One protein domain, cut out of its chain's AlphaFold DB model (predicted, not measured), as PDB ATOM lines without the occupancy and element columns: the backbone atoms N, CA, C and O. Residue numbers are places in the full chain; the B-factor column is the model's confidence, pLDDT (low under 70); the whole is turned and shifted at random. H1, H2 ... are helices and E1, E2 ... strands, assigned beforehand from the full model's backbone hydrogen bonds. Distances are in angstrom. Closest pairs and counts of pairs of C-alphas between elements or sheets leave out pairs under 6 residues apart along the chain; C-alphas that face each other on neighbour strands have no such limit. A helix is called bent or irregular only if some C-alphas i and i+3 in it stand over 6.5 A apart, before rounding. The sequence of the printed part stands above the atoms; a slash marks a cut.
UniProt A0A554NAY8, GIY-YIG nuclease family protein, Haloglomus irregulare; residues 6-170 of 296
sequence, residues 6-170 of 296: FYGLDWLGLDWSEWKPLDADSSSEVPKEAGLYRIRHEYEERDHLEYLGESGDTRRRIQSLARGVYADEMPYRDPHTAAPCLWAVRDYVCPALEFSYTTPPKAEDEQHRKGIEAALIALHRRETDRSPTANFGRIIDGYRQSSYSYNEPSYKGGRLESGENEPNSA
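Overview. This is residues 6 to 170 of the 296 residues of the protein "GIY-YIG nuclease family protein" of Haloglomus irregulare (UniProt A0A554NAY8). A small antiparallel sheet, in order E2, E1, E3, sits between helices in three layers, with long H5 along one face and H2 and H3 on the other. The unnamed stretch of residues 129 to 170 runs on from H5 into a loop-built end beyond H3, where residues 143 to 144 pair antiparallel with 158 to 159. The 165 printed residues hold five named helices and three named strands, H1 E1 E2 H2 H3 E3 H4 H5; the class is mixed, with 68 residues, under half, in named elements. The whole is compact, with a radius of gyration of the C-alphas of 15.4 A, spanning 47 by 32 by 29 A.

Along the chain. E1, residues 35 to 41, is 20.7 A long and begins at C-alpha 35 (107.784, 114.870, 141.874). E2 is residues 51 to 55 and E3 residues 97 to 102. H5, residues 110 to 128, is 27.0 A long and ends at C-alpha 128 (109.095, 138.252, 144.361). H2 is residues 58 to 69, H3 83 to 93, H1 24 to 27 and H4 105 to 108.

Arrangement. Hairpin E1 and E2 has N 37 and O 53 at 2.9 A; antiparallel E1 and E3 have N 38 and O 100 at 2.9 A. E2, H2, H3 and E3 form a split strand-helix-strand unit, two strands running the same way with E1 between them; its crossover is right-handed. H5 runs along E2, 9.5 A over the sheet, on the opposite face from H2, whose height is 8.6 A. H2 touches H3 with residues 65 to 69 alone, closest at the C-alphas of Val 69 and Trp 87, 4.3 A, at a steep tilt of 52 degrees, the same way. H1 touches H2, closest at the C-alphas of Ser 27 and Gln 63, 6.0 A. H4 and H5 touch only at the corner, closest at the C-alphas of Ala 107 and Arg 113, 4.3 A. In H2, H3 and H5 every O i to N i+4 pair is within hydrogen-bond range; H1 and H4 are too short for one.

Size, cuts and confidence. The C-alphas farthest apart, of Pro 105 and Gly 163, are 49.2 A apart. The printed part has no cut, and the link H2 to H3 is long. pLDDT is under 70 at residues 44 to 45 and 94.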
ATOM      1  N   PHE A   6     109.365 131.706 137.276       87.06
ATOM      2  CA  PHE A   6     108.552 130.704 137.967       87.06
ATOM      3  C   PHE A   6     107.190 130.362 137.327       87.06
ATOM      4  O   PHE A   6     106.510 129.462 137.831       87.06
ATOM      5  N   TYR A   7     106.782 131.010 136.229       88.88
ATOM      6  CA  TYR A   7     105.671 130.559 135.376       88.88
ATOM      7  C   TYR A   7     106.124 129.770 134.144       88.88
ATOM      8  O   TYR A   7     105.302 129.050 133.567       88.88
ATOM      9  N   GLY A   8     107.415 129.835 133.806       90.81
ATOM     10  CA  GLY A   8     108.020 129.154 132.669       90.81
ATOM     11  C   GLY A   8     107.935 127.632 132.764       90.81
ATOM     12  O   GLY A   8     107.877 127.048 133.855       90.81
ATOM     13  N   LEU A   9     107.910 126.982 131.598       94.69
ATOM     14  CA  LEU A   9     107.880 125.519 131.474       94.69
ATOM     15  C   LEU A   9     109.245 124.869 131.742       94.69
ATOM     16  O   LEU A   9     109.313 123.657 131.881       94.69
ATOM     17  N   ASP A  10     110.305 125.667 131.832       94.62
ATOM     18  CA  ASP A  10     111.698 125.265 132.023       94.62
ATOM     19  C   ASP A  10     112.315 125.856 133.305       94.62
ATOM     20  O   ASP A  10     113.538 125.896 133.454       94.62
ATOM     21  N   TRP A  11     111.486 126.305 134.258       95.00
ATOM     22  CA  TRP A  11     111.959 126.916 135.502       95.00
ATOM     23  C   TRP A  11     112.877 125.970 136.291       95.00
ATOM     24  O   TRP A  11     112.523 124.814 136.550       95.00
ATOM     25  N   LEU A  12     114.056 126.470 136.684       94.06
ATOM     26  CA  LEU A  12     115.164 125.698 137.274       94.06
ATOM     27  C   LEU A  12     115.726 124.596 136.342       94.06
ATOM     28  O   LEU A  12     116.370 123.651 136.791       94.06
ATOM     29  N   GLY A  13     115.497 124.696 135.030       94.25
ATOM     30  CA  GLY A  13     115.870 123.663 134.061       94.25
ATOM     31  C   GLY A  13     115.070 122.366 134.219       94.25
ATOM     32  O   GLY A  13     115.547 121.303 133.820       94.25
ATOM     33  N   LEU A  14     113.892 122.435 134.846       96.56
ATOM     34  CA  LEU A  14     112.969 121.315 135.002       96.56
ATOM     35  C   LEU A  14     111.857 121.414 133.961       96.56
ATOM     36  O   LEU A  14     111.318 122.494 133.750       96.56
ATOM     37  N   ASP A  15     111.464 120.281 133.383       97.06
ATOM     38  CA  ASP A  15     110.343 120.214 132.443       97.06
ATOM     39  C   ASP A  15     109.015 120.242 133.216       97.06
ATOM     40  O   ASP A  15     108.529 119.216 133.710       97.06
ATOM     41  N   TRP A  16     108.439 121.430 133.374       98.12
ATOM     42  CA  TRP A  16     107.134 121.630 133.993       98.12
ATOM     43  C   TRP A  16     106.008 121.397 132.988       98.12
ATOM     44  O   TRP A  16     106.081 121.788 131.825       98.12
ATOM     45  N   SER A  17     104.911 120.804 133.454       97.44
ATOM     46  CA  SER A  17     103.683 120.724 132.671       97.44
ATOM     47  C   SER A  17     103.126 122.118 132.387       97.44
ATOM     48  O   SER A  17     103.307 123.044 133.186       97.44
ATOM     49  N   GLU A  18     102.324 122.232 131.329       95.75
ATOM     50  CA  GLU A  18     101.399 123.358 131.194       95.75
ATOM     51  C   GLU A  18     100.531 123.495 132.453       95.75
ATOM     52  O   GLU A  18     100.296 122.520 133.185       95.75
ATOM     53  N   TRP A  19     100.089 124.724 132.713       94.56
ATOM     54  CA  TRP A  19      99.164 125.030 133.794       94.56
ATOM     55  C   TRP A  19      97.790 124.437 133.490       94.56
ATOM     56  O   TRP A  19      97.301 124.513 132.365       94.56
ATOM     57  N   LYS A  20      97.188 123.804 134.497       94.81
ATOM     58  CA  LYS A  20      95.887 123.138 134.400       94.81
ATOM     59  C   LYS A  20      94.996 123.550 135.568       94.81
ATOM     60  O   LYS A  20      95.527 123.775 136.658       94.81
ATOM     61  N   PRO A  21      93.666 123.575 135.405       94.38
ATOM     62  CA  PRO A  21      92.749 123.818 136.514       94.38
ATOM     63  C   PRO A  21      92.968 122.836 137.673       94.38
ATOM     64  O   PRO A  21      93.167 121.639 137.458       94.38
ATOM     65  N   LEU A  22      92.922 123.317 138.916       94.25
ATOM     66  CA  LEU A  22      93.032 122.472 140.108       94.25
ATOM     67  C   LEU A  22      91.720 121.714 140.362       94.25
ATOM     68  O   LEU A  22      90.949 122.046 141.256       94.25
ATOM     69  N   ASP A  23      91.476 120.654 139.600       89.06
ATOM     70  CA  ASP A  23      90.299 119.800 139.747       89.06
ATOM     71  C   ASP A  23      90.617 118.301 139.606       89.06
ATOM     72  O   ASP A  23      91.755 117.870 139.385       89.06
ATOM     73  N   ALA A  24      89.591 117.472 139.819       77.19
ATOM     74  CA  ALA A  24      89.728 116.023 139.785       77.19
ATOM     75  C   ALA A  24      90.077 115.496 138.383       77.19
ATOM     76  O   ALA A  24      90.889 114.572 138.279       77.19
ATOM     77  N   ASP A  25      89.516 116.087 137.331       82.00
ATOM     78  CA  ASP A  25      89.681 115.608 135.958       82.00
ATOM     79  C   ASP A  25      91.111 115.872 135.471       82.00
ATOM     80  O   ASP A  25      91.815 114.940 135.069       82.00
ATOM     81  N   SER A  26      91.598 117.100 135.647       85.12
ATOM     82  CA  SER A  26      92.949 117.533 135.275       85.12
ATOM     83  C   SER A  26      94.035 116.781 136.048       85.12
ATOM     84  O   SER A  26      95.088 116.432 135.511       85.12
ATOM     85  N   SER A  27      93.774 116.456 137.320       82.50
ATOM     86  CA  SER A  27      94.719 115.706 138.157       82.50
ATOM     87  C   SER A  27      94.923 114.248 137.714       82.50
ATOM     88  O   SER A  27      95.909 113.622 138.106       82.50
ATOM     89  N   SER A  28      94.017 113.677 136.910       85.88
ATOM     90  CA  SER A  28      94.104 112.275 136.475       85.88
ATOM     91  C   SER A  28      95.277 112.003 135.519       85.88
ATOM     92  O   SER A  28      95.786 110.876 135.478       85.88
ATOM     93  N   GLU A  29      95.746 113.042 134.826       90.19
ATOM     94  CA  GLU A  29      96.857 113.013 133.869       90.19
ATOM     95  C   GLU A  29      98.240 113.070 134.538       90.19
ATOM     96  O   GLU A  29      99.233 112.649 133.948       90.19
ATOM     97  N   VAL A  30      98.316 113.546 135.786       94.75
ATOM     98  CA  VAL A  30      99.568 113.655 136.555       94.75
ATOM     99  C   VAL A  30     100.159 112.262 136.778       94.75
ATOM    100  O   VAL A  30      99.409 111.387 137.185       94.75
ATOM    101  N   PRO A  31     101.451 111.974 136.581       94.38
ATOM    102  CA  PRO A  31     102.024 110.658 136.886       94.38
ATOM    103  C   PRO A  31     101.872 110.242 138.365       94.38
ATOM    104  O   PRO A  31     101.839 111.080 139.269       94.38
ATOM    105  N   LYS A  32     101.780 108.931 138.631       96.50
ATOM    106  CA  LYS A  32     101.805 108.364 140.000       96.50
ATOM    107  C   LYS A  32     103.246 108.140 140.457       96.50
ATOM    108  O   LYS A  32     103.639 107.020 140.771       96.50
ATOM    109  N   GLU A  33     104.028 109.201 140.401       97.12
ATOM    110  CA  GLU A  33     105.472 109.169 140.599       97.12
ATOM    111  C   GLU A  33     105.890 110.290 141.545       97.12
ATOM    112  O   GLU A  33     105.120 111.225 141.823       97.12
ATOM    113  N   ALA A  34     107.115 110.174 142.046       98.44
ATOM    114  CA  ALA A  34     107.707 111.194 142.880       98.44
ATOM    115  C   ALA A  34     107.998 112.457 142.057       98.44
ATOM    116  O   ALA A  34     108.463 112.384 140.920       98.44
ATOM    117  N   GLY A  35     107.701 113.623 142.618       98.50
ATOM    118  CA  GLY A  35     107.784 114.870 141.874       98.50
ATOM    119  C   GLY A  35     107.408 116.096 142.684       98.50
ATOM    120  O   GLY A  35     107.227 116.048 143.903       98.50
ATOM    121  N   LEU A  36     107.316 117.209 141.966       98.62
ATOM    122  CA  LEU A  36     107.013 118.525 142.503       98.62
ATOM    123  C   LEU A  36     105.812 119.117 141.779       98.62
ATOM    124  O   LEU A  36     105.516 118.780 140.631       98.62
ATOM    125  N   TYR A  37     105.117 120.017 142.457       98.31
ATOM    126  CA  TYR A  37     103.997 120.750 141.899       98.31
ATOM    127  C   TYR A  37     103.939 122.159 142.466       98.31
ATOM    128  O   TYR A  37     104.347 122.432 143.595       98.31
ATOM    129  N   ARG A  38     103.411 123.060 141.650       97.94
ATOM    130  CA  ARG A  38     103.238 124.474 141.957       97.94
ATOM    131  C   ARG A  38     101.795 124.867 141.709       97.94
ATOM    132  O   ARG A  38     101.182 124.374 140.765       97.94
ATOM    133  N   ILE A  39     101.265 125.725 142.569       96.25
ATOM    134  CA  ILE A  39      99.907 126.255 142.502       96.25
ATOM    135  C   ILE A  39      99.991 127.756 142.291       96.25
ATOM    136  O   ILE A  39     100.734 128.445 142.995       96.25
ATOM    137  N   ARG A  40      99.186 128.262 141.366       93.31
ATOM    138  CA  ARG A  40      98.980 129.694 141.174       93.31
ATOM    139  C   ARG A  40      97.499 130.016 141.159       93.31
ATOM    140  O   ARG A  40      96.650 129.136 141.012       93.31
ATOM    141  N   HIS A  41      97.217 131.298 141.276       88.75
ATOM    142  CA  HIS A  41      95.912 131.842 140.959       88.75
ATOM    143  C   HIS A  41      95.880 132.237 139.473       88.75
ATOM    144  O   HIS A  41      96.870 132.763 138.974       88.75
ATOM    145  N   GLU A  42      94.769 131.997 138.769       81.81
ATOM    146  CA  GLU A  42      94.637 132.336 137.334       81.81
ATOM    147  C   GLU A  42      94.669 133.860 137.093       81.81
ATOM    148  O   GLU A  42      95.094 134.339 136.049       81.81
ATOM    149  N   TYR A  43      94.214 134.640 138.079       72.19
ATOM    150  CA  TYR A  43      94.113 136.098 137.966       72.19
ATOM    151  C   TYR A  43      95.472 136.780 137.735       72.19
ATOM    152  O   TYR A  43      96.307 136.828 138.638       72.19
ATOM    153  N   GLU A  44      95.623 137.370 136.546       60.94
ATOM    154  CA  GLU A  44      96.866 137.935 135.994       60.94
ATOM    155  C   GLU A  44      97.541 139.019 136.853       60.94
ATOM    156  O   GLU A  44      98.724 139.274 136.673       60.94
ATOM    157  N   GLU A  45      96.843 139.651 137.803       67.81
ATOM    158  CA  GLU A  45      97.457 140.652 138.696       67.81
ATOM    159  C   GLU A  45      98.237 140.027 139.874       67.81
ATOM    160  O   GLU A  45      98.816 140.745 140.694       67.81
ATOM    161  N   ARG A  46      98.248 138.690 140.005       71.62
ATOM    162  CA  ARG A  46      99.036 137.983 141.023       71.62
ATOM    163  C   ARG A  46     100.358 137.481 140.448       71.62
ATOM    164  O   ARG A  46     100.462 136.389 139.901       71.62
ATOM    165  N   ASP A  47     101.403 138.250 140.717       82.19
ATOM    166  CA  ASP A  47     102.790 137.941 140.356       82.19
ATOM    167  C   ASP A  47     103.495 137.056 141.410       82.19
ATOM    168  O   ASP A  47     104.609 137.345 141.845       82.19
ATOM    169  N   HIS A  48     102.832 136.005 141.908       89.81
ATOM    170  CA  HIS A  48     103.417 135.056 142.866       89.81
ATOM    171  C   HIS A  48     102.692 133.705 142.862       89.81
ATOM    172  O   HIS A  48     101.521 133.607 142.503       89.81
ATOM    173  N   LEU A  49     103.390 132.663 143.317       94.56
ATOM    174  CA  LEU A  49     102.801 131.351 143.558       94.56
ATOM    175  C   LEU A  49     102.005 131.342 144.864       94.56
ATOM    176  O   LEU A  49     102.388 131.959 145.856       94.56
ATOM    177  N   GLU A  50     100.922 130.575 144.879       94.81
ATOM    178  CA  GLU A  50     100.146 130.334 146.094       94.81
ATOM    179  C   GLU A  50     100.748 129.182 146.902       94.81
ATOM    180  O   GLU A  50     100.674 129.180 148.129       94.81
ATOM    181  N   TYR A  51     101.352 128.193 146.235       97.44
ATOM    182  CA  TYR A  51     101.961 127.049 146.907       97.44
ATOM    183  C   TYR A  51     103.002 126.338 146.037       97.44
ATOM    184  O   TYR A  51     102.826 126.210 144.827       97.44
ATOM    185  N   LEU A  52     104.044 125.812 146.675       98.06
ATOM    186  CA  LEU A  52     104.995 124.844 146.126       98.06
ATOM    187  C   LEU A  52     105.024 123.616 147.033       98.06
ATOM    188  O   LEU A  52     105.050 123.762 148.257       98.06
ATOM    189  N   GLY A  53     104.990 122.430 146.429       97.75
ATOM    190  CA  GLY A  53     104.934 121.165 147.150       97.75
ATOM    191  C   GLY A  53     105.702 120.041 146.465       97.75
ATOM    192  O   GLY A  53     105.809 120.002 145.237       97.75
ATOM    193  N   GLU A  54     106.153 119.074 147.257       97.88
ATOM    194  CA  GLU A  54     106.658 117.782 146.788       97.88
ATOM    195  C   GLU A  54     105.788 116.592 147.213       97.88
ATOM    196  O   GLU A  54     104.962 116.664 148.131       97.88
ATOM    197  N   SER A  55     105.950 115.467 146.515       97.62
ATOM    198  CA  SER A  55     105.436 114.187 146.986       97.62
ATOM    199  C   SER A  55     106.144 112.996 146.356       97.62
ATOM    200  O   SER A  55     106.573 113.068 145.211       97.62
ATOM    201  N   GLY A  56     106.155 111.857 147.057       97.75
ATOM    202  CA  GLY A  56     106.457 110.547 146.465       97.75
ATOM    203  C   GLY A  56     105.336 109.986 145.568       97.75
ATOM    204  O   GLY A  56     105.572 109.051 144.814       97.75
ATOM    205  N   ASP A  57     104.123 110.549 145.638       97.38
ATOM    206  CA  ASP A  57     103.002 110.258 144.728       97.38
ATOM    207  C   ASP A  57     102.295 111.575 144.377       97.38
ATOM    208  O   ASP A  57     101.331 112.001 145.029       97.38
ATOM    209  N   THR A  58     102.823 112.246 143.351       97.12
ATOM    210  CA  THR A  58     102.408 113.595 142.939       97.12
ATOM    211  C   THR A  58     100.919 113.649 142.595       97.12
ATOM    212  O   THR A  58     100.202 114.525 143.087       97.12
ATOM    213  N   ARG A  59     100.403 112.663 141.840       97.00
ATOM    214  CA  ARG A  59      98.969 112.564 141.515       97.00
ATOM    215  C   ARG A  59      98.112 112.538 142.772       97.00
ATOM    216  O   ARG A  59      97.180 113.334 142.902       97.00
ATOM    217  N   ARG A  60      98.398 111.619 143.699       95.75
ATOM    218  CA  ARG A  60      97.604 111.473 144.926       95.75
ATOM    219  C   ARG A  60      97.640 112.751 145.758       95.75
ATOM    220  O   ARG A  60      96.617 113.124 146.339       95.75
ATOM    221  N   ARG A  61      98.796 113.415 145.830       96.31
ATOM    222  CA  ARG A  61      98.967 114.650 146.596       96.31
ATOM    223  C   ARG A  61      98.120 115.790 146.029       96.31
ATOM    224  O   ARG A  61      97.349 116.376 146.790       96.31
ATOM    225  N   ILE A  62      98.168 116.018 144.715       96.88
ATOM    226  CA  ILE A  62      97.363 117.042 144.025       96.88
ATOM    227  C   ILE A  62      95.866 116.729 144.130       96.88
ATOM    228  O   ILE A  62      95.081 117.602 144.487       96.88
ATOM    229  N   GLN A  63      95.451 115.473 143.934       95.50
ATOM    230  CA  GLN A  63      94.051 115.054 144.122       95.50
ATOM    231  C   GLN A  63      93.544 115.315 145.539       95.50
ATOM    232  O   GLN A  63      92.387 115.679 145.762       95.50
ATOM    233  N   SER A  64      94.399 115.089 146.534       95.12
ATOM    234  CA  SER A  64      94.062 115.374 147.920       95.12
ATOM    235  C   SER A  64      93.949 116.871 148.191       95.12
ATOM    236  O   SER A  64      93.062 117.268 148.944       95.12
ATOM    237  N   LEU A  65      94.819 117.676 147.580       96.00
ATOM    238  CA  LEU A  65      94.769 119.130 147.654       96.00
ATOM    239  C   LEU A  65      93.480 119.665 147.031       96.00
ATOM    240  O   LEU A  65      92.725 120.338 147.724       96.00
ATOM    241  N   ALA A  66      93.182 119.289 145.784       95.25
ATOM    242  CA  ALA A  66      91.984 119.721 145.066       95.25
ATOM    243  C   ALA A  66      90.706 119.409 145.863       95.25
ATOM    244  O   ALA A  66      89.879 120.289 146.086       95.25
ATOM    245  N   ARG A  67      90.573 118.190 146.405       94.75
ATOM    246  CA  ARG A  67      89.415 117.830 147.247       94.75
ATOM    247  C   ARG A  67      89.267 118.707 148.491       94.75
ATOM    248  O   ARG A  67      88.144 119.019 148.865       94.75
ATOM    249  N   GLY A  68      90.371 119.067 149.146       95.12
ATOM    250  CA  GLY A  68      90.339 119.916 150.339       95.12
ATOM    251  C   GLY A  68      90.026 121.372 150.003       95.12
ATOM    252  O   GLY A  68      89.151 121.973 150.617       95.12
ATOM    253  N   VAL A  69      90.705 121.918 148.995       94.69
ATOM    254  CA  VAL A  69      90.518 123.297 148.527       94.69
ATOM    255  C   VAL A  69      89.091 123.537 148.065       94.69
ATOM    256  O   VAL A  69      88.539 124.596 148.352       94.69
ATOM    257  N   TYR A  70      88.481 122.551 147.399       93.75
ATOM    258  CA  TYR A  70      87.134 122.677 146.854       93.75
ATOM    259  C   TYR A  70      86.000 122.204 147.771       93.75
ATOM    260  O   TYR A  70      84.846 122.203 147.348       93.75
ATOM    261  N   ALA A  71      86.290 121.862 149.028       94.56
ATOM    262  CA  ALA A  71      85.268 121.486 149.999       94.56
ATOM    263  C   ALA A  71      84.317 122.653 150.349       94.56
ATOM    264  O   ALA A  71      84.684 123.830 150.249       94.56
ATOM    265  N   ASP A  72      83.106 122.307 150.802       94.69
ATOM    266  CA  ASP A  72      82.073 123.270 151.229       94.69
ATOM    267  C   ASP A  72      82.496 124.070 152.471       94.69
ATOM    268  O   ASP A  72      82.170 125.244 152.617       94.69
ATOM    269  N   GLU A  73      83.272 123.440 153.352       95.94
ATOM    270  CA  GLU A  73      83.853 124.040 154.551       95.94
ATOM    271  C   GLU A  73      85.374 123.906 154.506       95.94
ATOM    272  O   GLU A  73      85.895 122.962 153.903       95.94
ATOM    273  N   MET A  74      86.082 124.786 155.219       97.31
ATOM    274  CA  MET A  74      87.536 124.703 155.343       97.31
ATOM    275  C   MET A  74      87.964 123.298 155.821       97.31
ATOM    276  O   MET A  74      87.461 122.812 156.841       97.31
ATOM    277  N   PRO A  75      88.882 122.609 155.116       97.31
ATOM    278  CA  PRO A  75      89.343 121.281 155.519       97.31
ATOM    279  C   PRO A  75      90.261 121.349 156.750       97.31
ATOM    280  O   PRO A  75      90.719 122.422 157.138       97.31
ATOM    281  N   TYR A  76      90.573 120.198 157.354       97.38
ATOM    282  CA  TYR A  76      91.682 120.084 158.312       97.38
ATOM    283  C   TYR A  76      93.044 120.242 157.616       97.38
ATOM    284  O   TYR A  76      93.142 120.189 156.388       97.38
ATOM    285  N   ARG A  77      94.116 120.409 158.404       94.88
ATOM    286  CA  ARG A  77      95.498 120.465 157.885       94.88
ATOM    287  C   ARG A  77      96.005 119.128 157.351       94.88
ATOM    288  O   ARG A  77      96.935 119.104 156.557       94.88
ATOM    289  N   ASP A  78      95.431 118.012 157.758       92.81
ATOM    290  CA  ASP A  78      95.660 116.714 157.133       92.81
ATOM    291  C   ASP A  78      94.461 116.337 156.249       92.81
ATOM    292  O   ASP A  78      93.326 116.732 156.522       92.81
ATOM    293  N   PRO A  79      94.694 115.595 155.155       91.38
ATOM    294  CA  PRO A  79      95.974 115.022 154.710       91.38
ATOM    295  C   PRO A  79      96.929 116.011 154.011       91.38
ATOM    296  O   PRO A  79      98.042 115.619 153.652       91.38
ATOM    297  N   HIS A  80      96.522 117.266 153.788       93.69
ATOM    298  CA  HIS A  80      97.324 118.244 153.052       93.69
ATOM    299  C   HIS A  80      97.398 119.608 153.751       93.69
ATOM    300  O   HIS A  80      96.439 120.377 153.734       93.69
ATOM    301  N   THR A  81      98.582 119.950 154.266       93.94
ATOM    302  CA  THR A  81      98.808 121.127 155.126       93.94
ATOM    303  C   THR A  81      98.385 122.450 154.490       93.94
ATOM    304  O   THR A  81      97.861 123.309 155.191       93.94
ATOM    305  N   ALA A  82      98.578 122.605 153.177       96.06
ATOM    306  CA  ALA A  82      98.227 123.831 152.451       96.06
ATOM    307  C   ALA A  82      96.729 123.974 152.120       96.06
ATOM    308  O   ALA A  82      96.285 125.064 151.771       96.06
ATOM    309  N   ALA A  83      95.938 122.895 152.203       96.31
ATOM    310  CA  ALA A  83      94.555 122.907 151.720       96.31
ATOM    311  C   ALA A  83      93.645 123.919 152.446       96.31
ATOM    312  O   ALA A  83      92.882 124.589 151.754       96.31
ATOM    313  N   PRO A  84      93.729 124.108 153.781       97.06
ATOM    314  CA  PRO A  84      92.946 125.135 154.472       97.06
ATOM    315  C   PRO A  84      93.272 126.562 154.008       97.06
ATOM    316  O   PRO A  84      92.367 127.372 153.831       97.06
ATOM    317  N   CYS A  85      94.551 126.854 153.751       96.56
ATOM    318  CA  CYS A  85      94.980 128.171 153.279       96.56
ATOM    319  C   CYS A  85      94.520 128.440 151.849       96.56
ATOM    320  O   CYS A  85      93.909 129.470 151.585       96.56
ATOM    321  N   LEU A  86      94.696 127.479 150.944       95.62
ATOM    322  CA  LEU A  86      94.206 127.610 149.572       95.62
ATOM    323  C   LEU A  86      92.667 127.648 149.491       95.62
ATOM    324  O   LEU A  86      92.121 128.345 148.639       95.62
ATOM    325  N   TRP A  87      91.956 126.972 150.404       96.12
ATOM    326  CA  TRP A  87      90.506 127.132 150.563       96.12
ATOM    327  C   TRP A  87      90.141 128.581 150.920       96.12
ATOM    328  O   TRP A  87      89.224 129.140 150.321       96.12
ATOM    329  N   ALA A  88      90.879 129.204 151.847       95.62
ATOM    330  CA  ALA A  88      90.663 130.596 152.244       95.62
ATOM    331  C   ALA A  88      90.994 131.581 151.114       95.62
ATOM    332  O   ALA A  88      90.210 132.489 150.857       95.62
ATOM    333  N   VAL A  89      92.102 131.376 150.389       93.12
ATOM    334  CA  VAL A  89      92.462 132.174 149.200       93.12
ATOM    335  C   VAL A  89      91.326 132.161 148.179       93.12
ATOM    336  O   VAL A  89      90.887 133.220 147.730       93.12
ATOM    337  N   ARG A  90      90.801 130.970 147.873       92.00
ATOM    338  CA  ARG A  90      89.668 130.775 146.962       92.00
ATOM    339  C   ARG A  90      88.404 131.500 147.445       92.00
ATOM    340  O   ARG A  90      87.729 132.151 146.650       92.00
ATOM    341  N   ASP A  91      88.086 131.385 148.735       92.88
ATOM    342  CA  ASP A  91      86.922 132.038 149.353       92.88
ATOM    343  C   ASP A  91      87.046 133.574 149.385       92.88
ATOM    344  O   ASP A  91      86.038 134.281 149.322       92.88
ATOM    345  N   TYR A  92      88.271 134.098 149.464       89.12
ATOM    346  CA  TYR A  92      88.537 135.533 149.534       89.12
ATOM    347  C   TYR A  92      88.591 136.210 148.152       89.12
ATOM    348  O   TYR A  92      88.060 137.311 148.004       89.12
ATOM    349  N   VAL A  93      89.219 135.585 147.144       77.62
ATOM    350  CA  VAL A  93      89.691 136.296 145.932       77.62
ATOM    351  C   VAL A  93      89.010 135.887 144.623       77.62
ATOM    352  O   VAL A  93      89.131 136.686 143.701       77.62
ATOM    353  N   CYS A  94      88.269 134.757 144.550       69.31
ATOM    354  CA  CYS A  94      87.614 134.118 143.361       69.31
ATOM    355  C   CYS A  94      88.198 132.689 143.093       69.31
ATOM    356  O   CYS A  94      89.236 132.349 143.660       69.31
ATOM    357  N   PRO A  95      87.533 131.776 142.335       70.31
ATOM    358  CA  PRO A  95      87.668 130.334 142.553       70.31
ATOM    359  C   PRO A  95      88.707 129.580 141.703       70.31
ATOM    360  O   PRO A  95      88.812 128.359 141.855       70.31
ATOM    361  N   ALA A  96      89.424 130.234 140.787       84.38
ATOM    362  CA  ALA A  96      90.245 129.537 139.798       84.38
ATOM    363  C   ALA A  96      91.716 129.453 140.227       84.38
ATOM    364  O   ALA A  96      92.518 130.365 140.008       84.38
ATOM    365  N   LEU A  97      92.053 128.332 140.865       92.69
ATOM    366  CA  LEU A  97      93.432 127.928 141.107       92.69
ATOM    367  C   LEU A  97      93.873 126.972 140.004       92.69
ATOM    368  O   LEU A  97      93.113 126.099 139.578       92.69
ATOM    369  N   GLU A  98      95.121 127.108 139.592       94.56
ATOM    370  CA  GLU A  98      95.761 126.238 138.617       94.56
ATOM    371  C   GLU A  98      96.970 125.552 139.236       94.56
ATOM    372  O   GLU A  98      97.584 126.060 140.178       94.56
ATOM    373  N   PHE A  99      97.345 124.409 138.675       96.56
ATOM    374  CA  PHE A  99      98.554 123.699 139.040       96.56
ATOM    375  C   PHE A  99      99.409 123.361 137.822       96.56
ATOM    376  O   PHE A  99      98.917 123.192 136.709       96.56
ATOM    377  N   SER A 100     100.703 123.218 138.067       97.56
ATOM    378  CA  SER A 100     101.687 122.674 137.137       97.56
ATOM    379  C   SER A 100     102.586 121.713 137.917       97.56
ATOM    380  O   SER A 100     102.778 121.888 139.124       97.56
ATOM    381  N   TYR A 101     103.078 120.657 137.275       98.31
ATOM    382  CA  TYR A 101     103.856 119.602 137.928       98.31
ATOM    383  C   TYR A 101     105.081 119.202 137.111       98.31
ATOM    384  O   TYR A 101     105.124 119.403 135.899       98.31
ATOM    385  N   THR A 102     106.056 118.588 137.775       98.38
ATOM    386  CA  THR A 102     107.230 117.979 137.145       98.38
ATOM    387  C   THR A 102     107.668 116.739 137.929       98.38
ATOM    388  O   THR A 102     107.512 116.676 139.150       98.38
ATOM    389  N   THR A 103     108.198 115.733 137.236       98.00
ATOM    390  CA  THR A 103     108.668 114.459 137.817       98.00
ATOM    391  C   THR A 103     110.086 114.152 137.321       98.00
ATOM    392  O   THR A 103     110.293 113.182 136.588       98.00
ATOM    393  N   PRO A 104     111.081 115.007 137.633       97.31
ATOM    394  CA  PRO A 104     112.447 114.783 137.181       97.31
ATOM    395  C   PRO A 104     113.015 113.516 137.840       97.31
ATOM    396  O   PRO A 104     112.714 113.272 139.007       97.31
ATOM    397  N   PRO A 105     113.908 112.751 137.184       97.44
ATOM    398  CA  PRO A 105     114.457 111.518 137.760       97.44
ATOM    399  C   PRO A 105     115.085 111.691 139.153       97.44
ATOM    400  O   PRO A 105     114.949 110.828 140.012       97.44
ATOM    401  N   LYS A 106     115.719 112.844 139.424       96.25
ATOM    402  CA  LYS A 106     116.277 113.159 140.753       96.25
ATOM    403  C   LYS A 106     115.219 113.224 141.863       96.25
ATOM    404  O   LYS A 106     115.571 113.048 143.021       96.25
ATOM    405  N   ALA A 107     113.950 113.470 141.537       97.44
ATOM    406  CA  ALA A 107     112.872 113.510 142.518       97.44
ATOM    407  C   ALA A 107     112.494 112.120 143.057       97.44
ATOM    408  O   ALA A 107     111.759 112.047 144.039       97.44
ATOM    409  N   GLU A 108     112.978 111.020 142.472       97.75
ATOM    410  CA  GLU A 108     112.806 109.685 143.063       97.75
ATOM    411  C   GLU A 108     113.477 109.584 144.441       97.75
ATOM    412  O   GLU A 108     112.919 108.979 145.358       97.75
ATOM    413  N   ASP A 109     114.627 110.241 144.616       97.50
ATOM    414  CA  ASP A 109     115.286 110.373 145.911       97.50
ATOM    415  C   ASP A 109     114.590 111.456 146.752       97.50
ATOM    416  O   ASP A 109     114.403 112.595 146.318       97.50
ATOM    417  N   GLU A 110     114.163 111.098 147.966       97.62
ATOM    418  CA  GLU A 110     113.423 112.004 148.853       97.62
ATOM    419  C   GLU A 110     114.230 113.241 149.253       97.62
ATOM    420  O   GLU A 110     113.672 114.340 149.300       97.62
ATOM    421  N   GLN A 111     115.529 113.083 149.510       97.50
ATOM    422  CA  GLN A 111     116.375 114.187 149.940       97.50
ATOM    423  C   GLN A 111     116.576 115.187 148.802       97.50
ATOM    424  O   GLN A 111     116.431 116.394 149.007       97.50
ATOM    425  N   HIS A 112     116.840 114.694 147.589       97.62
ATOM    426  CA  HIS A 112     116.903 115.526 146.394       97.62
ATOM    427  C   HIS A 112     115.571 116.206 146.114       97.62
ATOM    428  O   HIS A 112     115.550 117.405 145.857       97.62
ATOM    429  N   ARG A 113     114.454 115.480 146.194       98.44
ATOM    430  CA  ARG A 113     113.129 116.049 145.936       98.44
ATOM    431  C   ARG A 113     112.813 117.221 146.871       98.44
ATOM    432  O   ARG A 113     112.387 118.270 146.391       98.44
ATOM    433  N   LYS A 114     113.094 117.084 148.170       98.62
ATOM    434  CA  LYS A 114     112.947 118.171 149.157       98.62
ATOM    435  C   LYS A 114     113.970 119.296 148.967       98.62
ATOM    436  O   LYS A 114     113.643 120.462 149.161       98.62
ATOM    437  N   GLY A 115     115.195 118.975 148.548       98.56
ATOM    438  CA  GLY A 115     116.207 119.974 148.189       98.56
ATOM    439  C   GLY A 115     115.786 120.837 146.994       98.56
ATOM    440  O   GLY A 115     115.906 122.059 147.044       98.56
ATOM    441  N   ILE A 116     115.209 120.218 145.957       98.62
ATOM    442  CA  ILE A 116     114.639 120.920 144.799       98.62
ATOM    443  C   ILE A 116     113.460 121.798 145.238       98.62
ATOM    444  O   ILE A 116     113.396 122.956 144.835       98.62
ATOM    445  N   GLU A 117     112.553 121.293 146.084       98.75
ATOM    446  CA  GLU A 117     111.443 122.091 146.630       98.75
ATOM    447  C   GLU A 117     111.958 123.346 147.353       98.75
ATOM    448  O   GLU A 117     111.501 124.452 147.062       98.75
ATOM    449  N   ALA A 118     112.958 123.196 148.230       98.81
ATOM    450  CA  ALA A 118     113.573 124.320 148.929       98.81
ATOM    451  C   ALA A 118     114.219 125.327 147.961       98.81
ATOM    452  O   ALA A 118     114.024 126.531 148.112       98.81
ATOM    453  N   ALA A 119     114.929 124.852 146.932       98.62
ATOM    454  CA  ALA A 119     115.532 125.703 145.907       98.62
ATOM    455  C   ALA A 119     114.488 126.504 145.113       98.62
ATOM    456  O   ALA A 119     114.668 127.703 144.902       98.62
ATOM    457  N   LEU A 120     113.379 125.876 144.714       98.56
ATOM    458  CA  LEU A 120     112.285 126.549 144.009       98.56
ATOM    459  C   LEU A 120     111.623 127.616 144.887       98.56
ATOM    460  O   LEU A 120     111.383 128.729 144.423       98.56
ATOM    461  N   ILE A 121     111.365 127.306 146.161       98.50
ATOM    462  CA  ILE A 121     110.802 128.275 147.109       98.50
ATOM    463  C   ILE A 121     111.766 129.451 147.310       98.50
ATOM    464  O   ILE A 121     111.332 130.601 147.267       98.50
ATOM    465  N   ALA A 122     113.064 129.183 147.471       98.38
ATOM    466  CA  ALA A 122     114.080 130.214 147.650       98.38
ATOM    467  C   ALA A 122     114.188 131.138 146.421       98.38
ATOM    468  O   ALA A 122     114.251 132.359 146.564       98.38
ATOM    469  N   LEU A 123     114.168 130.577 145.205       97.31
ATOM    470  CA  LEU A 123     114.178 131.352 143.958       97.31
ATOM    471  C   LEU A 123     112.926 132.213 143.805       97.31
ATOM    472  O   LEU A 123     113.041 133.407 143.525       97.31
ATOM    473  N   HIS A 124     111.746 131.635 144.049       97.31
ATOM    474  CA  HIS A 124     110.484 132.375 144.030       97.31
ATOM    475  C   HIS A 124     110.513 133.542 145.025       97.31
ATOM    476  O   HIS A 124     110.184 134.674 144.661       97.31
ATOM    477  N   ARG A 125     110.985 133.299 146.256       96.94
ATOM    478  CA  ARG A 125     111.136 134.337 147.280       96.94
ATOM    479  C   ARG A 125     112.113 135.418 146.842       96.94
ATOM    480  O   ARG A 125     111.768 136.590 146.927       96.94
ATOM    481  N   ARG A 126     113.282 135.057 146.307       95.19
ATOM    482  CA  ARG A 126     114.279 136.004 145.770       95.19
ATOM    483  C   ARG A 126     113.706 136.906 144.674       95.19
ATOM    484  O   ARG A 126     114.061 138.075 144.600       95.19
ATOM    485  N   GLU A 127     112.867 136.358 143.803       92.94
ATOM    486  CA  GLU A 127     112.321 137.068 142.639       92.94
ATOM    487  C   GLU A 127     111.116 137.944 142.975       92.94
ATOM    488  O   GLU A 127     110.891 138.956 142.313       92.94
ATOM    489  N   THR A 128     110.352 137.574 144.003       92.62
ATOM    490  CA  THR A 128     109.095 138.252 144.361       92.62
ATOM    491  C   THR A 128     109.145 139.015 145.682       92.62
ATOM    492  O   THR A 128     108.193 139.731 145.998       92.62
ATOM    493  N   ASP A 129     110.225 138.862 146.453       93.44
ATOM    494  CA  ASP A 129     110.374 139.349 147.833       93.44
ATOM    495  C   ASP A 129     109.262 138.827 148.771       93.44
ATOM    496  O   ASP A 129     108.885 139.459 149.760       93.44
ATOM    497  N   ARG A 130     108.658 137.676 148.427       91.94
ATOM    498  CA  ARG A 130     107.470 137.120 149.089       91.94
ATOM    499  C   ARG A 130     107.507 135.602 149.139       91.94
ATOM    500  O   ARG A 130     107.898 134.939 148.189       91.94
ATOM    501  N   SER A 131     107.022 135.036 150.236       95.12
ATOM    502  CA  SER A 131     106.754 133.597 150.334       95.12
ATOM    503  C   SER A 131     105.546 133.207 149.480       95.12
ATOM    504  O   SER A 131     104.603 134.002 149.398       95.12
ATOM    505  N   PRO A 132     105.489 131.972 148.949       95.69
ATOM    506  CA  PRO A 132     104.223 131.434 148.485       95.69
ATOM    507  C   PRO A 132     103.201 131.405 149.629       95.69
ATOM    508  O   PRO A 132     103.526 131.012 150.754       95.69
ATOM    509  N   THR A 133     101.970 131.820 149.345       94.31
ATOM    510  CA  THR A 133     100.935 132.128 150.348       94.31
ATOM    511  C   THR A 133     100.659 130.997 151.344       94.31
ATOM    512  O   THR A 133     100.505 131.242 152.541       94.31
ATOM    513  N   ALA A 134     100.579 129.756 150.861       95.50
ATOM    514  CA  ALA A 134     100.163 128.582 151.626       95.50
ATOM    515  C   ALA A 134     101.331 127.674 152.055       95.50
ATOM    516  O   ALA A 134     101.103 126.574 152.572       95.50
ATOM    517  N   ASN A 135     102.579 128.105 151.852       96.75
ATOM    518  CA  ASN A 135     103.750 127.457 152.443       96.75
ATOM    519  C   ASN A 135     103.918 127.881 153.918       96.75
ATOM    520  O   ASN A 135     103.197 128.735 154.438       96.75
ATOM    521  N   PHE A 136     104.836 127.225 154.635       95.56
ATOM    522  CA  PHE A 136     105.211 127.567 156.020       95.56
ATOM    523  C   PHE A 136     104.070 127.520 157.054       95.56
ATOM    524  O   PHE A 136     104.158 128.105 158.130       95.56
ATOM    525  N   GLY A 137     102.981 126.804 156.746       91.06
ATOM    526  CA  GLY A 137     101.852 126.614 157.662       91.06
ATOM    527  C   GLY A 137     101.027 127.875 157.934       91.06
ATOM    528  O   GLY A 137     100.283 127.890 158.916       91.06
ATOM    529  N   ARG A 138     101.153 128.897 157.080       92.12
ATOM    530  CA  ARG A 138     100.432 130.168 157.186       92.12
ATOM    531  C   ARG A 138      98.998 130.073 156.663       92.12
ATOM    532  O   ARG A 138      98.636 129.147 155.933       92.12
ATOM    533  N   ILE A 139      98.198 131.062 157.040       95.12
ATOM    534  CA  ILE A 139      96.843 131.329 156.542       95.12
ATOM    535  C   ILE A 139      96.762 132.803 156.127       95.12
ATOM    536  O   ILE A 139      97.541 133.616 156.610       95.12
ATOM    537  N   ILE A 140      95.861 133.169 155.220       93.88
ATOM    538  CA  ILE A 140      95.656 134.582 154.871       93.88
ATOM    539  C   ILE A 140      94.926 135.347 155.986       93.88
ATOM    540  O   ILE A 140      94.170 134.765 156.766       93.88
ATOM    541  N   ASP A 141      95.129 136.665 156.037       93.50
ATOM    542  CA  ASP A 141      94.441 137.543 156.988       93.50
ATOM    543  C   ASP A 141      92.914 137.446 156.872       93.50
ATOM    544  O   ASP A 141      92.351 137.299 155.785       93.50
ATOM    545  N   GLY A 142      92.236 137.548 158.017       95.19
ATOM    546  CA  GLY A 142      90.779 137.421 158.107       95.19
ATOM    547  C   GLY A 142      90.273 135.978 158.180       95.19
ATOM    548  O   GLY A 142      89.060 135.774 158.215       95.19
ATOM    549  N   TYR A 143      91.167 134.987 158.245       96.56
ATOM    550  CA  TYR A 143      90.809 133.579 158.391       96.56
ATOM    551  C   TYR A 143      91.537 132.924 159.562       96.56
ATOM    552  O   TYR A 143      92.710 133.174 159.817       96.56
ATOM    553  N   ARG A 144      90.820 132.043 160.256       96.62
ATOM    554  CA  ARG A 144      91.359 131.138 161.266       96.62
ATOM    555  C   ARG A 144      91.890 129.890 160.584       96.62
ATOM    556  O   ARG A 144      91.177 129.305 159.769       96.62
ATOM    557  N   GLN A 145      93.079 129.434 160.959       95.62
ATOM    558  CA  GLN A 145      93.643 128.199 160.416       95.62
ATOM    559  C   GLN A 145      92.986 126.978 161.074       95.62
ATOM    560  O   GLN A 145      92.811 126.934 162.291       95.62
ATOM    561  N   SER A 146      92.649 125.952 160.289       96.88
ATOM    562  CA  SER A 146      92.191 124.670 160.844       96.88
ATOM    563  C   SER A 146      93.275 123.969 161.666       96.88
ATOM    564  O   SER A 146      94.472 124.089 161.393       96.88
ATOM    565  N   SER A 147      92.865 123.140 162.626       95.44
ATOM    566  CA  SER A 147      93.780 122.214 163.293       95.44
ATOM    567  C   SER A 147      94.122 121.012 162.402       95.44
ATOM    568  O   SER A 147      93.553 120.806 161.325       95.44
ATOM    569  N   TYR A 148      95.034 120.167 162.884       95.31
ATOM    570  CA  TYR A 148      95.073 118.772 162.448       95.31
ATOM    571  C   TYR A 148      93.855 118.023 163.014       95.31
ATOM    572  O   TYR A 148      93.376 118.349 164.105       95.31
ATOM    573  N   SER A 149      93.342 117.043 162.276       94.69
ATOM    574  CA  SER A 149      92.156 116.253 162.620       94.69
ATOM    575  C   SER A 149      92.373 115.372 163.853       94.69
ATOM    576  O   SER A 149      91.425 115.107 164.590       94.69
ATOM    577  N   TYR A 150      93.625 114.979 164.102       94.00
ATOM    578  CA  TYR A 150      94.049 114.175 165.248       94.00
ATOM    579  C   TYR A 150      94.339 114.997 166.518       94.00
ATOM    580  O   TYR A 150      94.716 114.419 167.535       94.00
ATOM    581  N   ASN A 151      94.210 116.329 166.479       94.00
ATOM    582  CA  ASN A 151      94.345 117.154 167.681       94.00
ATOM    583  C   ASN A 151      93.118 116.999 168.590       94.00
ATOM    584  O   ASN A 151      92.009 116.761 168.118       94.00
ATOM    585  N   GLU A 152      93.302 117.231 169.891       89.44
ATOM    586  CA  GLU A 152      92.217 117.264 170.874       89.44
ATOM    587  C   GLU A 152      92.192 118.628 171.600       89.44
ATOM    588  O   GLU A 152      93.111 118.921 172.368       89.44
ATOM    589  N   PRO A 153      91.171 119.486 171.380       92.31
ATOM    590  CA  PRO A 153      90.093 119.336 170.402       92.31
ATOM    591  C   PRO A 153      90.574 119.606 168.967       92.31
ATOM    592  O   PRO A 153      91.407 120.487 168.731       92.31
ATOM    593  N   SER A 154      89.995 118.897 167.997       95.44
ATOM    594  CA  SER A 154      90.122 119.248 166.584       95.44
ATOM    595  C   SER A 154      89.042 120.251 166.194       95.44
ATOM    596  O   SER A 154      87.935 120.253 166.736       95.44
ATOM    597  N   TYR A 155      89.375 121.146 165.269       95.88
ATOM    598  CA  TYR A 155      88.449 122.145 164.757       95.88
ATOM    599  C   TYR A 155      88.793 122.527 163.318       95.88
ATOM    600  O   TYR A 155      89.957 122.533 162.906       95.88
ATOM    601  N   LYS A 156      87.754 122.867 162.558       96.12
ATOM    602  CA  LYS A 156      87.886 123.515 161.257       96.12
ATOM    603  C   LYS A 156      87.889 125.025 161.453       96.12
ATOM    604  O   LYS A 156      87.132 125.541 162.274       96.12
ATOM    605  N   GLY A 157      88.770 125.704 160.731       96.12
ATOM    606  CA  GLY A 157      88.824 127.156 160.680       96.12
ATOM    607  C   GLY A 157      87.741 127.743 159.771       96.12
ATOM    608  O   GLY A 157      86.751 127.090 159.437       96.12
ATOM    609  N   GLY A 158      87.927 128.995 159.372       96.31
ATOM    610  CA  GLY A 158      86.953 129.753 158.588       96.31
ATOM    611  C   GLY A 158      87.245 131.247 158.644       96.31
ATOM    612  O   GLY A 158      88.320 131.642 159.089       96.31
ATOM    613  N   ARG A 159      86.299 132.079 158.203       96.44
ATOM    614  CA  ARG A 159      86.410 133.538 158.360       96.44
ATOM    615  C   ARG A 159      86.400 133.909 159.841       96.44
ATOM    616  O   ARG A 159      85.584 133.386 160.594       96.44
ATOM    617  N   LEU A 160      87.294 134.810 160.223       96.00
ATOM    618  CA  LEU A 160      87.332 135.401 161.556       96.00
ATOM    619  C   LEU A 160      86.206 136.422 161.719       96.00
ATOM    620  O   LEU A 160      85.869 137.156 160.782       96.00
ATOM    621  N   GLU A 161      85.649 136.497 162.923       92.50
ATOM    622  CA  GLU A 161      84.759 137.591 163.299       92.50
ATOM    623  C   GLU A 161      85.552 138.876 163.590       92.50
ATOM    624  O   GLU A 161      86.763 138.876 163.823       92.50
ATOM    625  N   SER A 162      84.859 140.018 163.585       88.25
ATOM    626  CA  SER A 162      85.480 141.314 163.868       88.25
ATOM    627  C   SER A 162      86.126 141.330 165.258       88.25
ATOM    628  O   SER A 162      85.430 141.287 166.269       88.25
ATOM    629  N   GLY A 163      87.448 141.504 165.301       87.75
ATOM    630  CA  GLY A 163      88.232 141.577 166.539       87.75
ATOM    631  C   GLY A 163      88.896 140.261 166.950       87.75
ATOM    632  O   GLY A 163      89.667 140.263 167.910       87.75
ATOM    633  N   GLU A 164      88.645 139.163 166.233       92.12
ATOM    634  CA  GLU A 164      89.441 137.944 166.360       92.12
ATOM    635  C   GLU A 164      90.749 138.054 165.562       92.12
ATOM    636  O   GLU A 164      90.818 138.745 164.547       92.12
ATOM    637  N   ASN A 165      91.787 137.347 166.018       90.44
ATOM    638  CA  ASN A 165      93.098 137.307 165.373       90.44
ATOM    639  C   ASN A 165      93.580 135.860 165.231       90.44
ATOM    640  O   ASN A 165      93.306 135.020 166.090       90.44
ATOM    641  N   GLU A 166      94.365 135.597 164.191       93.44
ATOM    642  CA  GLU A 166      95.016 134.312 163.944       93.44
ATOM    643  C   GLU A 166      96.534 134.527 163.850       93.44
ATOM    644  O   GLU A 166      97.004 135.138 162.893       93.44
ATOM    645  N   PRO A 167      97.333 134.050 164.821       90.25
ATOM    646  CA  PRO A 167      98.781 134.253 164.811       90.25
ATOM    647  C   PRO A 167      99.475 133.745 163.540       90.25
ATOM    648  O   PRO A 167     100.472 134.329 163.121       90.25
ATOM    649  N   ASN A 168      98.946 132.693 162.903       89.25
ATOM    650  CA  ASN A 168      99.504 132.157 161.658       89.25
ATOM    651  C   ASN A 168      99.179 133.009 160.416       89.25
ATOM    652  O   ASN A 168      99.653 132.677 159.327       89.25
ATOM    653  N   SER A 169      98.386 134.080 160.554       92.06
ATOM    654  CA  SER A 169      98.158 135.050 159.477       92.06
ATOM    655  C   SER A 169      99.221 136.145 159.421       92.06
ATOM    656  O   SER A 169      99.404 136.780 158.380       92.06
ATOM    657  N   ALA A 170      99.999 136.297 160.500       90.19
ATOM    658  CA  ALA A 170     101.093 137.253 160.578       90.19
ATOM    659  C   ALA A 170     102.016 137.159 159.354       90.19
ATOM    660  O   ALA A 170     102.312 136.071 158.846       90.19
TER     661      ALA A 170